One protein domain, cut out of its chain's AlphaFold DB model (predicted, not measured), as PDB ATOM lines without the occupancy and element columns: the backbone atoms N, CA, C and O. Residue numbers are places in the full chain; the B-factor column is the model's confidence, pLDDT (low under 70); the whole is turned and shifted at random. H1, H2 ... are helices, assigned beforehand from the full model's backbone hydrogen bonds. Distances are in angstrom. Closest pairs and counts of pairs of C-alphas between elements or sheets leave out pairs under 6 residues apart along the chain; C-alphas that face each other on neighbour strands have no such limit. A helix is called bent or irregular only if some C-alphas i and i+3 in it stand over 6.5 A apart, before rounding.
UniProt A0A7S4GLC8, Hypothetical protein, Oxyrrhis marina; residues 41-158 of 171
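AT A GLANCE: This is residues 41 to 158 of the 171 residues of the protein "Hypothetical protein" of Oxyrrhis marina (UniProt A0A7S4GLC8). This is a compact, rounded ball of ten helices built round one core helix, H10, the last in the chain order. H1, H3, H5 and H6 pack on H10 from different sides, while H8 and H9 make a corner of their own, with H9 leading by a one-residue link into H10. The printed part has 118 residues with ten named helices, H1 to H10 in order, and no named strand; the class is all helix. The radius of gyration of the C-alphas is 13.0 A, and the C-alphas span 32 by 31 by 30 A.

HOW THE PARTS SIT: Start at H10, residues 144 to 156, the hub, which touches four helices. H5, residues 89 to 101, touches it at a shallow tilt of 22 degrees, opposite ways; the closest C-alphas, of Tyr 89 and Asp 156, are 4.7 A apart. H3, residues 67 to 79, touches H10 at a shallow tilt of 32 degrees, the same way, closest at the C-alphas of Phe 74 and Val 154, 6.8 A. H6, residues 107 to 111, touches residues 144 to 149 of H10 alone, closest at the C-alphas of His 107 and Lys 145, 4.2 A. H1, residues 41 to 53, touches H10 with residues 49 to 53 alone, at a steep tilt of 47 degrees; the closest C-alphas, of Val 53 and Gln 146, are 5.8 A apart. H7, residues 116 to 124, is near H10. H4, residues 81 to 84, is close to H10 but not clearly touching, with the C-alphas of Cys 82 and Ile 155 closest at 6.1 A. H2, residues 57 to 65, is close to H1 but not clearly touching, with the C-alphas of Ser 50 and Cys 63 closest at 6.9 A. H9, residues 134 to 142, and H3 only just touch, with 3 pairs of C-alphas within 8 A, Ala 69 and Phe 136 closest at 6.5 A. H8, residues 126 to 132, and H9 touch only at the corner, closest at the C-alphas of Ala 130 and Asp 137, 4.4 A. Every O i to N i+4 pair is within hydrogen-bond range in H3, H6, H7, H8, H9 and H10, against 8 of 9 in H1, 3 of 5 in H2 and 7 of 9 in H5; H4 is too short for such a pair.

IN THESE COORDINATES: Find C-alpha 41 at (129.461, 164.124, 158.460); from there H1 runs 18.9 A. H3 is 18.4 A long and H5 16.4 A. H5 is irregular, with C-alphas 91 and 94 8.0 A apart, and H2 only just so, with C-alphas 58 and 61 6.7 A apart. H10 runs 18.5 A from C-alpha 144 at (149.011, 171.022, 174.084) to C-alpha 156 at (140.424, 177.510, 159.089).

THE WHOLE: The two C-alphas farthest apart, of Glu 90 and Lys 134, are 35.2 A apart. The printed part has no cut, and the links between successive helices are tight. Mean pLDDT of the printed part is 89.7; look for the low value at residue 41, the one printed residue under 70.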
ATOM      1  N   PHE A  41     128.464 163.223 159.032       63.81
ATOM      2  CA  PHE A  41     129.461 164.124 158.460       63.81
ATOM      3  C   PHE A  41     130.545 164.572 159.468       63.81
ATOM      4  O   PHE A  41     131.720 164.680 159.118       63.81
ATOM      5  N   PHE A  42     130.192 164.764 160.743       75.25
ATOM      6  CA  PHE A  42     131.161 165.087 161.792       75.25
ATOM      7  C   PHE A  42     132.020 163.877 162.189       75.25
ATOM      8  O   PHE A  42     133.122 164.069 162.699       75.25
ATOM      9  N   ALA A  43     131.571 162.641 161.949       77.62
ATOM     10  CA  ALA A  43     132.356 161.444 162.251       77.62
ATOM     11  C   ALA A  43     133.566 161.309 161.312       77.62
ATOM     12  O   ALA A  43     134.676 161.059 161.786       77.62
ATOM     13  N   GLU A  44     133.382 161.542 160.007       82.62
ATOM     14  CA  GLU A  44     134.482 161.528 159.028       82.62
ATOM     15  C   GLU A  44     135.504 162.630 159.319       82.62
ATOM     16  O   GLU A  44     136.714 162.377 159.370       82.62
ATOM     17  N   TYR A  45     135.018 163.841 159.601       86.62
ATOM     18  CA  TYR A  45     135.896 164.943 159.963       86.62
ATOM     19  C   TYR A  45     136.658 164.650 161.259       86.62
ATOM     20  O   TYR A  45     137.880 164.806 161.297       86.62
ATOM     21  N   GLY A  46     135.970 164.160 162.295       84.44
ATOM     22  CA  GLY A  46     136.576 163.785 163.572       84.44
ATOM     23  C   GLY A  46     137.698 162.761 163.417       84.44
ATOM     24  O   GLY A  46     138.795 162.974 163.934       84.44
ATOM     25  N   ALA A  47     137.472 161.706 162.628       83.88
ATOM     26  CA  ALA A  47     138.493 160.702 162.329       83.88
ATOM     27  C   ALA A  47     139.724 161.317 161.635       83.88
ATOM     28  O   ALA A  47     140.868 160.990 161.962       83.88
ATOM     29  N   SER A  48     139.506 162.267 160.721       88.19
ATOM     30  CA  SER A  48     140.594 162.922 159.986       88.19
ATOM     31  C   SER A  48     141.486 163.830 160.850       88.19
ATOM     32  O   SER A  48     142.639 164.076 160.476       88.19
ATOM     33  N   ILE A  49     140.995 164.308 162.006       88.62
ATOM     34  CA  ILE A  49     141.782 165.125 162.943       88.62
ATOM     35  C   ILE A  49     142.944 164.306 163.489       88.62
ATOM     36  O   ILE A  49     144.099 164.709 163.354       88.62
ATOM     37  N   SER A  50     142.658 163.149 164.081       80.81
ATOM     38  CA  SER A  50     143.685 162.310 164.703       80.81
ATOM     39  C   SER A  50     144.713 161.833 163.675       80.81
ATOM     40  O   SER A  50     145.917 161.903 163.927       80.81
ATOM     41  N   ASP A  51     144.274 161.480 162.468       82.81
ATOM     42  CA  ASP A  51     145.180 161.101 161.377       82.81
ATOM     43  C   ASP A  51     146.084 162.246 160.903       82.81
ATOM     44  O   ASP A  51     147.200 162.006 160.437       82.81
ATOM     45  N   SER A  52     145.632 163.493 161.038       85.50
ATOM     46  CA  SER A  52     146.363 164.675 160.576       85.50
ATOM     47  C   SER A  52     147.287 165.267 161.637       85.50
ATOM     48  O   SER A  52     148.444 165.593 161.366       85.50
ATOM     49  N   VAL A  53     146.779 165.421 162.858       85.12
ATOM     50  CA  VAL A  53     147.434 166.182 163.926       85.12
ATOM     51  C   VAL A  53     148.262 165.267 164.840       85.12
ATOM     52  O   VAL A  53     149.232 165.706 165.463       85.12
ATOM     53  N   CYS A  54     147.961 163.965 164.864       83.19
ATOM     54  CA  CYS A  54     148.587 162.983 165.753       83.19
ATOM     55  C   CYS A  54     149.492 161.990 165.013       83.19
ATOM     56  O   CYS A  54     149.540 160.795 165.304       83.19
ATOM     57  N   THR A  55     150.265 162.507 164.061       81.38
ATOM     58  CA  THR A  55     151.154 161.720 163.191       81.38
ATOM     59  C   THR A  55     152.484 161.336 163.844       81.38
ATOM     60  O   THR A  55     153.130 160.373 163.429       81.38
ATOM     61  N   GLN A  56     152.906 162.062 164.880       80.06
ATOM     62  CA  GLN A  56     154.233 161.907 165.478       80.06
ATOM     63  C   GLN A  56     154.311 160.675 166.400       80.06
ATOM     64  O   GLN A  56     153.436 160.523 167.254       80.06
ATOM     65  N   PRO A  57     155.369 159.836 166.336       74.56
ATOM     66  CA  PRO A  57     155.455 158.580 167.095       74.56
ATOM     67  C   PRO A  57     155.225 158.699 168.614       74.56
ATOM     68  O   PRO A  57     154.618 157.809 169.200       74.56
ATOM     69  N   GLY A  58     155.650 159.802 169.246       74.81
ATOM     70  CA  GLY A  58     155.443 160.044 170.685       74.81
ATOM     71  C   GLY A  58     154.048 160.562 171.061       74.81
ATOM     72  O   GLY A  58     153.584 160.329 172.172       74.81
ATOM     73  N   TYR A  59     153.358 161.216 170.125       79.62
ATOM     74  CA  TYR A  59     152.046 161.828 170.357       79.62
ATOM     75  C   TYR A  59     150.896 160.987 169.809       79.62
ATOM     76  O   TYR A  59     149.776 161.118 170.284       79.62
ATOM     77  N   LYS A  60     151.157 160.071 168.871       82.81
ATOM     78  CA  LYS A  60     150.144 159.188 168.279       82.81
ATOM     79  C   LYS A  60     149.402 158.374 169.338       82.81
ATOM     80  O   LYS A  60     148.177 158.327 169.340       82.81
ATOM     81  N   GLN A  61     150.141 157.773 170.274       83.44
ATOM     82  CA  GLN A  61     149.532 157.000 171.355       83.44
ATOM     83  C   GLN A  61     148.804 157.897 172.363       83.44
ATOM     84  O   GLN A  61     147.744 157.521 172.850       83.44
ATOM     85  N   GLN A  62     149.343 159.084 172.657       81.50
ATOM     86  CA  GLN A  62     148.719 160.032 173.582       81.50
ATOM     87  C   GLN A  62     147.414 160.584 173.007       81.50
ATOM     88  O   GLN A  62     146.395 160.568 173.682       81.50
ATOM     89  N   CYS A  63     147.400 160.980 171.736       81.44
ATOM     90  CA  CYS A  63     146.171 161.366 171.059       81.44
ATOM     91  C   CYS A  63     145.157 160.238 171.004       81.44
ATOM     92  O   CYS A  63     143.984 160.508 171.176       81.44
ATOM     93  N   LYS A  64     145.582 158.981 170.822       84.12
ATOM     94  CA  LYS A  64     144.650 157.850 170.878       84.12
ATOM     95  C   LYS A  64     143.964 157.742 172.244       84.12
ATOM     96  O   LYS A  64     142.796 157.388 172.303       84.12
ATOM     97  N   VAL A  65     144.677 158.053 173.329       86.75
ATOM     98  CA  VAL A  65     144.091 158.123 174.681       86.75
ATOM     99  C   VAL A  65     143.091 159.278 174.798       86.75
ATOM    100  O   VAL A  65     142.105 159.151 175.511       86.75
ATOM    101  N   PHE A  66     143.325 160.385 174.092       87.50
ATOM    102  CA  PHE A  66     142.480 161.580 174.128       87.50
ATOM    103  C   PHE A  66     141.553 161.730 172.915       87.50
ATOM    104  O   PHE A  66     141.007 162.811 172.723       87.50
ATOM    105  N   ASP A  67     141.362 160.689 172.103       83.81
ATOM    106  CA  ASP A  67     140.649 160.797 170.826       83.81
ATOM    107  C   ASP A  67     139.216 161.290 171.046       83.81
ATOM    108  O   ASP A  67     138.794 162.264 170.434       83.81
ATOM    109  N   GLU A  68     138.525 160.728 172.037       82.69
ATOM    110  CA  GLU A  68     137.188 161.167 172.445       82.69
ATOM    111  C   GLU A  68     137.162 162.637 172.894       82.69
ATOM    112  O   GLU A  68     136.255 163.381 172.533       82.69
ATOM    113  N   ALA A  69     138.176 163.099 173.631       85.31
ATOM    114  CA  ALA A  69     138.253 164.489 174.084       85.31
ATOM    115  C   ALA A  69     138.539 165.462 172.928       85.31
ATOM    116  O   ALA A  69     137.939 166.535 172.859       85.31
ATOM    117  N   ILE A  70     139.409 165.076 171.991       88.62
ATOM    118  CA  ILE A  70     139.667 165.818 170.750       88.62
ATOM    119  C   ILE A  70     138.386 165.876 169.914       88.62
ATOM    120  O   ILE A  70     138.036 166.940 169.397       88.62
ATOM    121  N   GLN A  71     137.667 164.754 169.818       85.31
ATOM    122  CA  GLN A  71     136.405 164.694 169.105       85.31
ATOM    123  C   GLN A  71     135.371 165.630 169.734       85.31
ATOM    124  O   GLN A  71     134.736 166.431 169.055       85.31
ATOM    125  N   CYS A  72     135.237 165.601 171.052       85.62
ATOM    126  CA  CYS A  72     134.306 166.484 171.737       85.62
ATOM    127  C   CYS A  72     134.681 167.956 171.629       85.62
ATOM    128  O   CYS A  72     133.792 168.801 171.526       85.62
ATOM    129  N   TRP A  73     135.977 168.265 171.563       89.62
ATOM    130  CA  TRP A  73     136.425 169.628 171.341       89.62
ATOM    131  C   TRP A  73     135.946 170.189 169.998       89.62
ATOM    132  O   TRP A  73     135.246 171.200 169.984       89.62
ATOM    133  N   PHE A  74     136.241 169.534 168.868       88.88
ATOM    134  CA  PHE A  74     135.832 170.089 167.568       88.88
ATOM    135  C   PHE A  74     134.304 170.117 167.408       88.88
ATOM    136  O   PHE A  74     133.775 171.022 166.770       88.88
ATOM    137  N   ARG A  75     133.586 169.162 168.015       86.88
ATOM    138  CA  ARG A  75     132.115 169.148 168.057       86.88
ATOM    139  C   ARG A  75     131.552 170.348 168.826       86.88
ATOM    140  O   ARG A  75     130.551 170.927 168.407       86.88
ATOM    141  N   SER A  76     132.212 170.745 169.917       86.81
ATOM    142  CA  SER A  76     131.905 171.983 170.644       86.81
ATOM    143  C   SER A  76     132.079 173.203 169.762       86.81
ATOM    144  O   SER A  76     131.163 174.016 169.679       86.81
ATOM    145  N   MET A  77     133.215 173.284 169.069       90.69
ATOM    146  CA  MET A  77     133.494 174.380 168.148       90.69
ATOM    147  C   MET A  77     132.460 174.435 167.020       90.69
ATOM    148  O   MET A  77     131.907 175.481 166.725       90.69
ATOM    149  N   ALA A  78     132.116 173.296 166.417       88.38
ATOM    150  CA  ALA A  78     131.094 173.243 165.374       88.38
ATOM    151  C   ALA A  78     129.720 173.748 165.849       88.38
ATOM    152  O   ALA A  78     128.993 174.386 165.090       88.38
ATOM    153  N   THR A  79     129.367 173.469 167.106       84.62
ATOM    154  CA  THR A  79     128.070 173.842 167.689       84.62
ATOM    155  C   THR A  79     127.967 175.339 167.974       84.62
ATOM    156  O   THR A  79     126.889 175.909 167.824       84.62
ATOM    157  N   ASP A  80     129.064 175.978 168.388       87.94
ATOM    158  CA  ASP A  80     129.121 177.427 168.614       87.94
ATOM    159  C   ASP A  80     129.638 178.207 167.395       87.94
ATOM    160  O   ASP A  80     130.034 179.366 167.523       87.94
ATOM    161  N   HIS A  81     129.628 177.571 166.216       89.88
ATOM    162  CA  HIS A  81     130.109 178.135 164.953       89.88
ATOM    163  C   HIS A  81     131.541 178.680 165.043       89.88
ATOM    164  O   HIS A  81     131.901 179.645 164.373       89.88
ATOM    165  N   CYS A  82     132.370 178.058 165.884       93.50
ATOM    166  CA  CYS A  82     133.752 178.427 166.141       93.50
ATOM    167  C   CYS A  82     133.884 179.874 166.636       93.50
ATOM    168  O   CYS A  82     134.899 180.526 166.390       93.50
ATOM    169  N   GLY A  83     132.845 180.386 167.306       93.69
ATOM    170  CA  GLY A  83     132.761 181.774 167.753       93.69
ATOM    171  C   GLY A  83     132.626 182.794 166.619       93.69
ATOM    172  O   GLY A  83     133.072 183.926 166.796       93.69
ATOM    173  N   ASP A  84     132.077 182.392 165.467       95.12
ATOM    174  CA  ASP A  84     131.922 183.223 164.262       95.12
ATOM    175  C   ASP A  84     133.253 183.821 163.761       95.12
ATOM    176  O   ASP A  84     133.303 184.906 163.178       95.12
ATOM    177  N   LEU A  85     134.362 183.120 164.019       96.56
ATOM    178  CA  LEU A  85     135.699 183.553 163.629       96.56
ATOM    179  C   LEU A  85     135.952 183.306 162.138       96.56
ATOM    180  O   LEU A  85     135.688 182.225 161.610       96.56
ATOM    181  N   ASP A  86     136.544 184.300 161.476       95.69
ATOM    182  CA  ASP A  86     136.924 184.199 160.068       95.69
ATOM    183  C   ASP A  86     138.019 183.148 159.844       95.69
ATOM    184  O   ASP A  86     139.051 183.131 160.525       95.69
ATOM    185  N   SER A  87     137.850 182.338 158.796       95.69
ATOM    186  CA  SER A  87     138.899 181.433 158.323       95.69
ATOM    187  C   SER A  87     140.148 182.206 157.881       95.69
ATOM    188  O   SER A  87     140.078 183.191 157.140       95.69
ATOM    189  N   GLN A  88     141.326 181.711 158.272       96.06
ATOM    190  CA  GLN A  88     142.622 182.189 157.784       96.06
ATOM    191  C   GLN A  88     143.290 181.177 156.844       96.06
ATOM    192  O   GLN A  88     144.489 181.300 156.566       96.06
ATOM    193  N   TYR A  89     142.538 180.198 156.331       94.31
ATOM    194  CA  TYR A  89     143.061 179.066 155.564       94.31
ATOM    195  C   TYR A  89     144.021 179.489 154.446       94.31
ATOM    196  O   TYR A  89     145.176 179.057 154.421       94.31
ATOM    197  N   GLU A  90     143.589 180.413 153.583       93.69
ATOM    198  CA  GLU A  90     144.385 180.905 152.447       93.69
ATOM    199  C   GLU A  90     145.703 181.568 152.875       93.69
ATOM    200  O   GLU A  90     146.695 181.545 152.147       93.69
ATOM    201  N   LYS A  91     145.742 182.150 154.079       94.06
ATOM    202  CA  LYS A  91     146.912 182.878 154.582       94.06
ATOM    203  C   LYS A  91     147.890 181.975 155.320       94.06
ATOM    204  O   LYS A  91     149.098 182.190 155.212       94.06
ATOM    205  N   ARG A  92     147.399 181.002 156.101       95.19
ATOM    206  CA  ARG A  92     148.252 180.248 157.037       95.19
ATOM    207  C   ARG A  92     148.285 178.742 156.847       95.19
ATOM    208  O   ARG A  92     149.227 178.153 157.369       95.19
ATOM    209  N   ASN A  93     147.374 178.109 156.098       93.06
ATOM    210  CA  ASN A  93     147.263 176.641 156.097       93.06
ATOM    211  C   ASN A  93     148.590 175.942 155.763       93.06
ATOM    212  O   ASN A  93     149.033 175.053 156.483       93.06
ATOM    213  N   LYS A  94     149.307 176.405 154.729       92.56
ATOM    214  CA  LYS A  94     150.609 175.829 154.346       92.56
ATOM    215  C   LYS A  94     151.635 175.869 155.486       92.56
ATOM    216  O   LYS A  94     152.401 174.921 155.660       92.56
ATOM    217  N   VAL A  95     151.676 176.973 156.231       94.62
ATOM    218  CA  VAL A  95     152.576 177.127 157.380       94.62
ATOM    219  C   VAL A  95     152.071 176.281 158.543       94.62
ATOM    220  O   VAL A  95     152.860 175.553 159.129       94.62
ATOM    221  N   LEU A  96     150.767 176.312 158.818       94.62
ATOM    222  CA  LEU A  96     150.128 175.582 159.909       94.62
ATOM    223  C   LEU A  96     150.354 174.074 159.790       94.62
ATOM    224  O   LEU A  96     150.864 173.468 160.726       94.62
ATOM    225  N   VAL A  97     150.095 173.492 158.616       92.81
ATOM    226  CA  VAL A  97     150.345 172.070 158.331       92.81
ATOM    227  C   VAL A  97     151.791 171.693 158.636       92.81
ATOM    228  O   VAL A  97     152.052 170.693 159.305       92.81
ATOM    229  N   LYS A  98     152.747 172.503 158.166       92.25
ATOM    230  CA  LYS A  98     154.172 172.244 158.390       92.25
ATOM    231  C   LYS A  98     154.522 172.325 159.876       92.25
ATOM    232  O   LYS A  98     155.205 171.442 160.381       92.25
ATOM    233  N   THR A  99     154.044 173.362 160.557       93.25
ATOM    234  CA  THR A  99     154.266 173.602 161.987       93.25
ATOM    235  C   THR A  99     153.690 172.464 162.838       93.25
ATOM    236  O   THR A  99     154.357 171.956 163.736       93.25
ATOM    237  N   CYS A 100     152.478 172.001 162.532       91.94
ATOM    238  CA  CYS A 100     151.817 170.924 163.268       91.94
ATOM    239  C   CYS A 100     152.460 169.550 163.023       91.94
ATOM    240  O   CYS A 100     152.496 168.716 163.931       91.94
ATOM    241  N   ALA A 101     153.025 169.325 161.833       89.69
ATOM    242  CA  ALA A 101     153.740 168.099 161.488       89.69
ATOM    243  C   ALA A 101     155.203 168.059 161.978       89.69
ATOM    244  O   ALA A 101     155.821 166.995 161.935       89.69
ATOM    245  N   ASP A 102     155.780 169.177 162.428       90.56
ATOM    246  CA  ASP A 102     157.172 169.218 162.885       90.56
ATOM    247  C   ASP A 102     157.282 168.748 164.353       90.56
ATOM    248  O   ASP A 102     156.696 169.364 165.254       90.56
ATOM    249  N   PRO A 103     158.034 167.668 164.652       88.81
ATOM    250  CA  PRO A 103     158.246 167.215 166.026       88.81
ATOM    251  C   PRO A 103     159.035 168.211 166.885       88.81
ATOM    252  O   PRO A 103     158.938 168.138 168.107       88.81
ATOM    253  N   LYS A 104     159.807 169.119 166.277       90.50
ATOM    254  CA  LYS A 104     160.644 170.105 166.981       90.50
ATOM    255  C   LYS A 104     159.889 171.375 167.357       90.50
ATOM    256  O   LYS A 104     160.372 172.130 168.192       90.50
ATOM    257  N   THR A 105     158.736 171.614 166.743       92.62
ATOM    258  CA  THR A 105     157.884 172.756 167.071       92.62
ATOM    259  C   THR A 105     157.254 172.570 168.442       92.62
ATOM    260  O   THR A 105     156.624 171.536 168.709       92.62
ATOM    261  N   ASP A 106     157.376 173.606 169.271       93.94
ATOM    262  CA  ASP A 106     156.717 173.704 170.565       93.94
ATOM    263  C   ASP A 106     155.292 174.273 170.439       93.94
ATOM    264  O   ASP A 106     154.954 175.011 169.512       93.94
ATOM    265  N   HIS A 107     154.433 173.944 171.402       94.31
ATOM    266  CA  HIS A 107     153.060 174.444 171.457       94.31
ATOM    267  C   HIS A 107     152.964 175.984 171.493       94.31
ATOM    268  O   HIS A 107     152.009 176.540 170.950       94.31
ATOM    269  N   LEU A 108     153.951 176.689 172.061       96.88
ATOM    270  CA  LEU A 108     153.990 178.155 172.072       96.88
ATOM    271  C   LEU A 108     154.198 178.752 170.678       96.88
ATOM    272  O   LEU A 108     153.764 179.875 170.425       96.88
ATOM    273  N   ASP A 109     154.840 178.028 169.764       96.62
ATOM    274  CA  ASP A 109     154.993 178.485 168.383       96.62
ATOM    275  C   ASP A 109     153.677 178.374 167.616       96.62
ATOM    276  O   ASP A 109     153.338 179.283 166.861       96.62
ATOM    277  N   VAL A 110     152.881 177.334 167.889       97.12
ATOM    278  CA  VAL A 110     151.500 177.236 167.389       97.12
ATOM    279  C   VAL A 110     150.632 178.337 167.992       97.12
ATOM    280  O   VAL A 110     149.886 178.990 167.270       97.12
ATOM    281  N   TRP A 111     150.767 178.610 169.294       97.50
ATOM    282  CA  TRP A 111     150.020 179.676 169.972       97.50
ATOM    283  C   TRP A 111     150.221 181.053 169.319       97.50
ATOM    284  O   TRP A 111     149.268 181.813 169.172       97.50
ATOM    285  N   LYS A 112     151.437 181.363 168.851       97.38
ATOM    286  CA  LYS A 112     151.733 182.616 168.128       97.38
ATOM    287  C   LYS A 112     151.021 182.726 166.773       97.38
ATOM    288  O   LYS A 112     150.955 183.826 166.232       97.38
ATOM    289  N   MET A 113     150.513 181.624 166.215       97.31
ATOM    290  CA  MET A 113     149.751 181.618 164.958       97.31
ATOM    291  C   MET A 113     148.270 181.971 165.147       97.31
ATOM    292  O   MET A 113     147.584 182.246 164.158       97.31
ATOM    293  N   PHE A 114     147.778 181.967 166.389       98.00
ATOM    294  CA  PHE A 114     146.440 182.445 166.712       98.00
ATOM    295  C   PHE A 114     146.405 183.973 166.622       98.00
ATOM    296  O   PHE A 114     147.219 184.669 167.237       98.00
ATOM    297  N   SER A 115     145.404 184.498 165.927       97.44
ATOM    298  CA  SER A 115     144.970 185.888 166.038       97.44
ATOM    299  C   SER A 115     144.430 186.184 167.439       97.44
ATOM    300  O   SER A 115     144.042 185.283 168.185       97.44
ATOM    301  N   SER A 116     144.355 187.464 167.806       97.12
ATOM    302  CA  SER A 116     143.850 187.873 169.121       97.12
ATOM    303  C   SER A 116     142.441 187.344 169.418       97.12
ATOM    304  O   SER A 116     142.202 186.896 170.538       97.12
ATOM    305  N   GLY A 117     141.548 187.342 168.419       97.75
ATOM    306  CA  GLY A 117     140.182 186.822 168.551       97.75
ATOM    307  C   GLY A 117     140.148 185.311 168.782       97.75
ATOM    308  O   GLY A 117     139.475 184.838 169.691       97.75
ATOM    309  N   GLU A 118     140.965 184.546 168.054       97.94
ATOM    310  CA  GLU A 118     141.078 183.093 168.252       97.94
ATOM    311  C   GLU A 118     141.667 182.747 169.625       97.94
ATOM    312  O   GLU A 118     141.240 181.791 170.274       97.94
ATOM    313  N   GLN A 119     142.644 183.528 170.099       97.19
ATOM    314  CA  GLN A 119     143.199 183.338 171.438       97.19
ATOM    315  C   GLN A 119     142.168 183.629 172.532       97.19
ATOM    316  O   GLN A 119     142.173 182.974 173.575       97.19
ATOM    317  N   GLU A 120     141.334 184.650 172.337       96.75
ATOM    318  CA  GLU A 120     140.248 184.980 173.253       96.75
ATOM    319  C   GLU A 120     139.198 183.877 173.273       96.75
ATOM    320  O   GLU A 120     138.898 183.370 174.355       96.75
ATOM    321  N   TYR A 121     138.744 183.435 172.101       96.19
ATOM    322  CA  TYR A 121     137.848 182.296 171.963       96.19
ATOM    323  C   TYR A 121     138.393 181.076 172.712       96.19
ATOM    324  O   TYR A 121     137.763 180.618 173.659       96.19
ATOM    325  N   TRP A 122     139.626 180.641 172.424       95.31
ATOM    326  CA  TRP A 122     140.270 179.510 173.107       95.31
ATOM    327  C   TRP A 122     140.294 179.645 174.642       95.31
ATOM    328  O   TRP A 122     140.069 178.680 175.379       95.31
ATOM    329  N   ARG A 123     140.580 180.846 175.162       92.75
ATOM    330  CA  ARG A 123     140.586 181.104 176.613       92.75
ATOM    331  C   ARG A 123     139.186 181.092 177.226       92.75
ATOM    332  O   ARG A 123     139.072 180.752 178.401       92.75
ATOM    333  N   ASN A 124     138.163 181.466 176.470       90.94
ATOM    334  CA  ASN A 124     136.795 181.574 176.964       90.94
ATOM    335  C   ASN A 124     135.999 180.275 176.787       90.94
ATOM    336  O   ASN A 124     135.061 180.045 177.543       90.94
ATOM    337  N   THR A 125     136.394 179.403 175.858       89.25
ATOM    338  CA  THR A 125     135.708 178.134 175.575       89.25
ATOM    339  C   THR A 125     136.515 176.941 176.078       89.25
ATOM    340  O   THR A 125     136.188 176.360 177.115       89.25
ATOM    341  N   PHE A 126     137.635 176.620 175.429       88.00
ATOM    342  CA  PHE A 126     138.430 175.438 175.764       88.00
ATOM    343  C   PHE A 126     138.946 175.467 177.206       88.00
ATOM    344  O   PHE A 126     138.832 174.485 177.937       88.00
ATOM    345  N   LYS A 127     139.493 176.602 177.672       78.88
ATOM    346  CA  LYS A 127     139.971 176.687 179.067       78.88
ATOM    347  C   LYS A 127     138.846 176.581 180.096       78.88
ATOM    348  O   LYS A 127     139.138 176.220 181.233       78.88
ATOM    349  N   MET A 128     137.601 176.903 179.742       81.62
ATOM    350  CA  MET A 128     136.459 176.669 180.629       81.62
ATOM    351  C   MET A 128     136.152 175.173 180.710       81.62
ATOM    352  O   MET A 128     136.116 174.635 181.813       81.62
ATOM    353  N   GLN A 129     136.114 174.474 179.572       81.44
ATOM    354  CA  GLN A 129     135.983 173.010 179.542       81.44
ATOM    355  C   GLN A 129     137.112 172.307 180.305       81.44
ATOM    356  O   GLN A 129     136.861 171.381 181.068       81.44
ATOM    357  N   ALA A 130     138.352 172.782 180.178       84.62
ATOM    358  CA  ALA A 130     139.483 172.244 180.929       84.62
ATOM    359  C   ALA A 130     139.365 172.473 182.448       84.62
ATOM    360  O   ALA A 130     139.849 171.659 183.222       84.62
ATOM    361  N   LYS A 131     138.711 173.544 182.912       81.88
ATOM    362  CA  LYS A 131     138.470 173.741 184.354       81.88
ATOM    363  C   LYS A 131     137.403 172.797 184.900       81.88
ATOM    364  O   LYS A 131     137.475 172.419 186.065       81.88
ATOM    365  N   GLU A 132     136.422 172.453 184.075       81.06
ATOM    366  CA  GLU A 132     135.276 171.624 184.461       81.06
ATOM    367  C   GLU A 132     135.526 170.127 184.227       81.06
ATOM    368  O   GLU A 132     134.894 169.287 184.863       81.06
ATOM    369  N   SER A 133     136.480 169.778 183.359       83.38
ATOM    370  CA  SER A 133     136.819 168.401 183.014       83.38
ATOM    371  C   SER A 133     138.308 168.113 183.181       83.38
ATOM    372  O   SER A 133     139.167 168.610 182.448       83.38
ATOM    373  N   LYS A 134     138.605 167.182 184.094       87.50
ATOM    374  CA  LYS A 134     139.950 166.635 184.318       87.50
ATOM    375  C   LYS A 134     140.550 166.016 183.054       87.50
ATOM    376  O   LYS A 134     141.770 166.041 182.882       87.50
ATOM    377  N   LEU A 135     139.712 165.477 182.167       86.81
ATOM    378  CA  LEU A 135     140.161 164.914 180.899       86.81
ATOM    379  C   LEU A 135     140.685 166.005 179.961       86.81
ATOM    380  O   LEU A 135     141.795 165.876 179.449       86.81
ATOM    381  N   PHE A 136     139.937 167.100 179.796       88.12
ATOM    382  CA  PHE A 136     140.369 168.245 178.990       88.12
ATOM    383  C   PHE A 136     141.606 168.936 179.579       88.12
ATOM    384  O   PHE A 136     142.526 169.276 178.835       88.12
ATOM    385  N   ASP A 137     141.682 169.083 180.906       90.62
ATOM    386  CA  ASP A 137     142.881 169.595 181.584       90.62
ATOM    387  C   ASP A 137     144.111 168.715 181.320       90.62
ATOM    388  O   ASP A 137     145.178 169.208 180.948       90.62
ATOM    389  N   THR A 138     143.961 167.395 181.460       91.81
ATOM    390  CA  THR A 138     145.055 166.441 181.230       91.81
ATOM    391  C   THR A 138     145.480 166.430 179.763       91.81
ATOM    392  O   THR A 138     146.676 166.477 179.473       91.81
ATOM    393  N   MET A 139     144.522 166.441 178.832       90.75
ATOM    394  CA  MET A 139     144.786 166.551 177.398       90.75
ATOM    395  C   MET A 139     145.578 167.827 177.087       90.75
ATOM    396  O   MET A 139     146.612 167.766 176.426       90.75
ATOM    397  N   ASN A 140     145.160 168.974 177.628       92.31
ATOM    398  CA  ASN A 140     145.852 170.245 177.427       92.31
ATOM    399  C   ASN A 140     147.279 170.252 177.999       92.31
ATOM    400  O   ASN A 140     148.132 170.986 177.512       92.31
ATOM    401  N   LYS A 141     147.557 169.448 179.028       92.19
ATOM    402  CA  LYS A 141     148.898 169.321 179.618       92.19
ATOM    403  C   LYS A 141     149.802 168.366 178.843       92.19
ATOM    404  O   LYS A 141     150.996 168.627 178.739       92.19
ATOM    405  N   LEU A 142     149.259 167.263 178.329       92.00
ATOM    406  CA  LEU A 142     150.054 166.213 177.682       92.00
ATOM    407  C   LEU A 142     150.206 166.412 176.174       92.00
ATOM    408  O   LEU A 142     151.278 166.153 175.631       92.00
ATOM    409  N   VAL A 143     149.166 166.909 175.507       92.12
ATOM    410  CA  VAL A 143     149.140 167.135 174.053       92.12
ATOM    411  C   VAL A 143     148.764 168.583 173.682       92.12
ATOM    412  O   VAL A 143     147.932 168.796 172.796       92.12
ATOM    413  N   PRO A 144     149.376 169.618 174.311       94.12
ATOM    414  CA  PRO A 144     149.011 171.022 174.084       94.12
ATOM    415  C   PRO A 144     149.143 171.431 172.616       94.12
ATOM    416  O   PRO A 144     148.304 172.154 172.086       94.12
ATOM    417  N   LYS A 145     150.186 170.950 171.929       94.31
ATOM    418  CA  LYS A 145     150.406 171.274 170.517       94.31
ATOM    419  C   LYS A 145     149.278 170.736 169.645       94.31
ATOM    420  O   LYS A 145     148.784 171.452 168.780       94.31
ATOM    421  N   GLN A 146     148.881 169.485 169.868       93.25
ATOM    422  CA  GLN A 146     147.892 168.813 169.037       93.25
ATOM    423  C   GLN A 146     146.535 169.480 169.184       93.25
ATOM    424  O   GLN A 146     145.909 169.785 168.178       93.25
ATOM    425  N   ILE A 147     146.121 169.806 170.408       94.00
ATOM    426  CA  ILE A 147     144.830 170.461 170.593       94.00
ATOM    427  C   ILE A 147     144.809 171.888 170.020       94.00
ATOM    428  O   ILE A 147     143.824 172.273 169.401       94.00
ATOM    429  N   LEU A 148     145.913 172.643 170.111       96.19
ATOM    430  CA  LEU A 148     146.029 173.955 169.460       96.19
ATOM    431  C   LEU A 148     145.981 173.849 167.929       96.19
ATOM    432  O   LEU A 148     145.287 174.627 167.279       96.19
ATOM    433  N   CYS A 149     146.692 172.876 167.358       95.69
ATOM    434  CA  CYS A 149     146.664 172.589 165.925       95.69
ATOM    435  C   CYS A 149     145.262 172.198 165.449       95.69
ATOM    436  O   CYS A 149     144.802 172.724 164.439       95.69
ATOM    437  N   THR A 150     144.566 171.330 166.192       95.12
ATOM    438  CA  THR A 150     143.170 170.974 165.917       95.12
ATOM    439  C   THR A 150     142.297 172.221 165.866       95.12
ATOM    440  O   THR A 150     141.582 172.410 164.890       95.12
ATOM    441  N   THR A 151     142.398 173.111 166.855       96.19
ATOM    442  CA  THR A 151     141.600 174.346 166.903       96.19
ATOM    443  C   THR A 151     141.815 175.229 165.681       96.19
ATOM    444  O   THR A 151     140.846 175.628 165.043       96.19
ATOM    445  N   LEU A 152     143.072 175.520 165.329       97.19
ATOM    446  CA  LEU A 152     143.364 176.378 164.178       97.19
ATOM    447  C   LEU A 152     142.859 175.766 162.876       97.19
ATOM    448  O   LEU A 152     142.279 176.475 162.060       97.19
ATOM    449  N   HIS A 153     143.040 174.457 162.699       95.94
ATOM    450  CA  HIS A 153     142.541 173.771 161.516       95.94
ATOM    451  C   HIS A 153     141.015 173.761 161.441       95.94
ATOM    452  O   HIS A 153     140.479 173.987 160.367       95.94
ATOM    453  N   VAL A 154     140.311 173.546 162.555       95.44
ATOM    454  CA  VAL A 154     138.840 173.576 162.586       95.44
ATOM    455  C   VAL A 154     138.301 174.963 162.236       95.44
ATOM    456  O   VAL A 154     137.374 175.061 161.435       95.44
ATOM    457  N   ILE A 155     138.903 176.027 162.778       96.69
ATOM    458  CA  ILE A 155     138.545 177.415 162.438       96.69
ATOM    459  C   ILE A 155     138.837 177.687 160.956       96.69
ATOM    460  O   ILE A 155     137.980 178.184 160.227       96.69
ATOM    461  N   ASP A 156     140.027 177.307 160.482       96.00
ATOM    462  CA  ASP A 156     140.424 177.510 159.089       96.00
ATOM    463  C   ASP A 156     139.571 176.702 158.111       96.00
ATOM    464  O   ASP A 156     139.305 177.173 157.006       96.00
ATOM    465  N   ASP A 157     139.067 175.540 158.512       93.75
ATOM    466  CA  ASP A 157     138.134 174.706 157.749       93.75
ATOM    467  C   ASP A 157     136.687 175.195 157.805       93.75
ATOM    468  O   ASP A 157     135.751 174.421 157.597       93.75
ATOM    469  N   GLU A 158     136.522 176.502 158.034       93.62
ATOM    470  CA  GLU A 158     135.239 177.200 158.074       93.62
ATOM    471  C   GLU A 158     134.280 176.507 159.044       93.62
ATOM    472  O   GLU A 158     133.110 176.278 158.745       93.62
TER     473      GLU A 158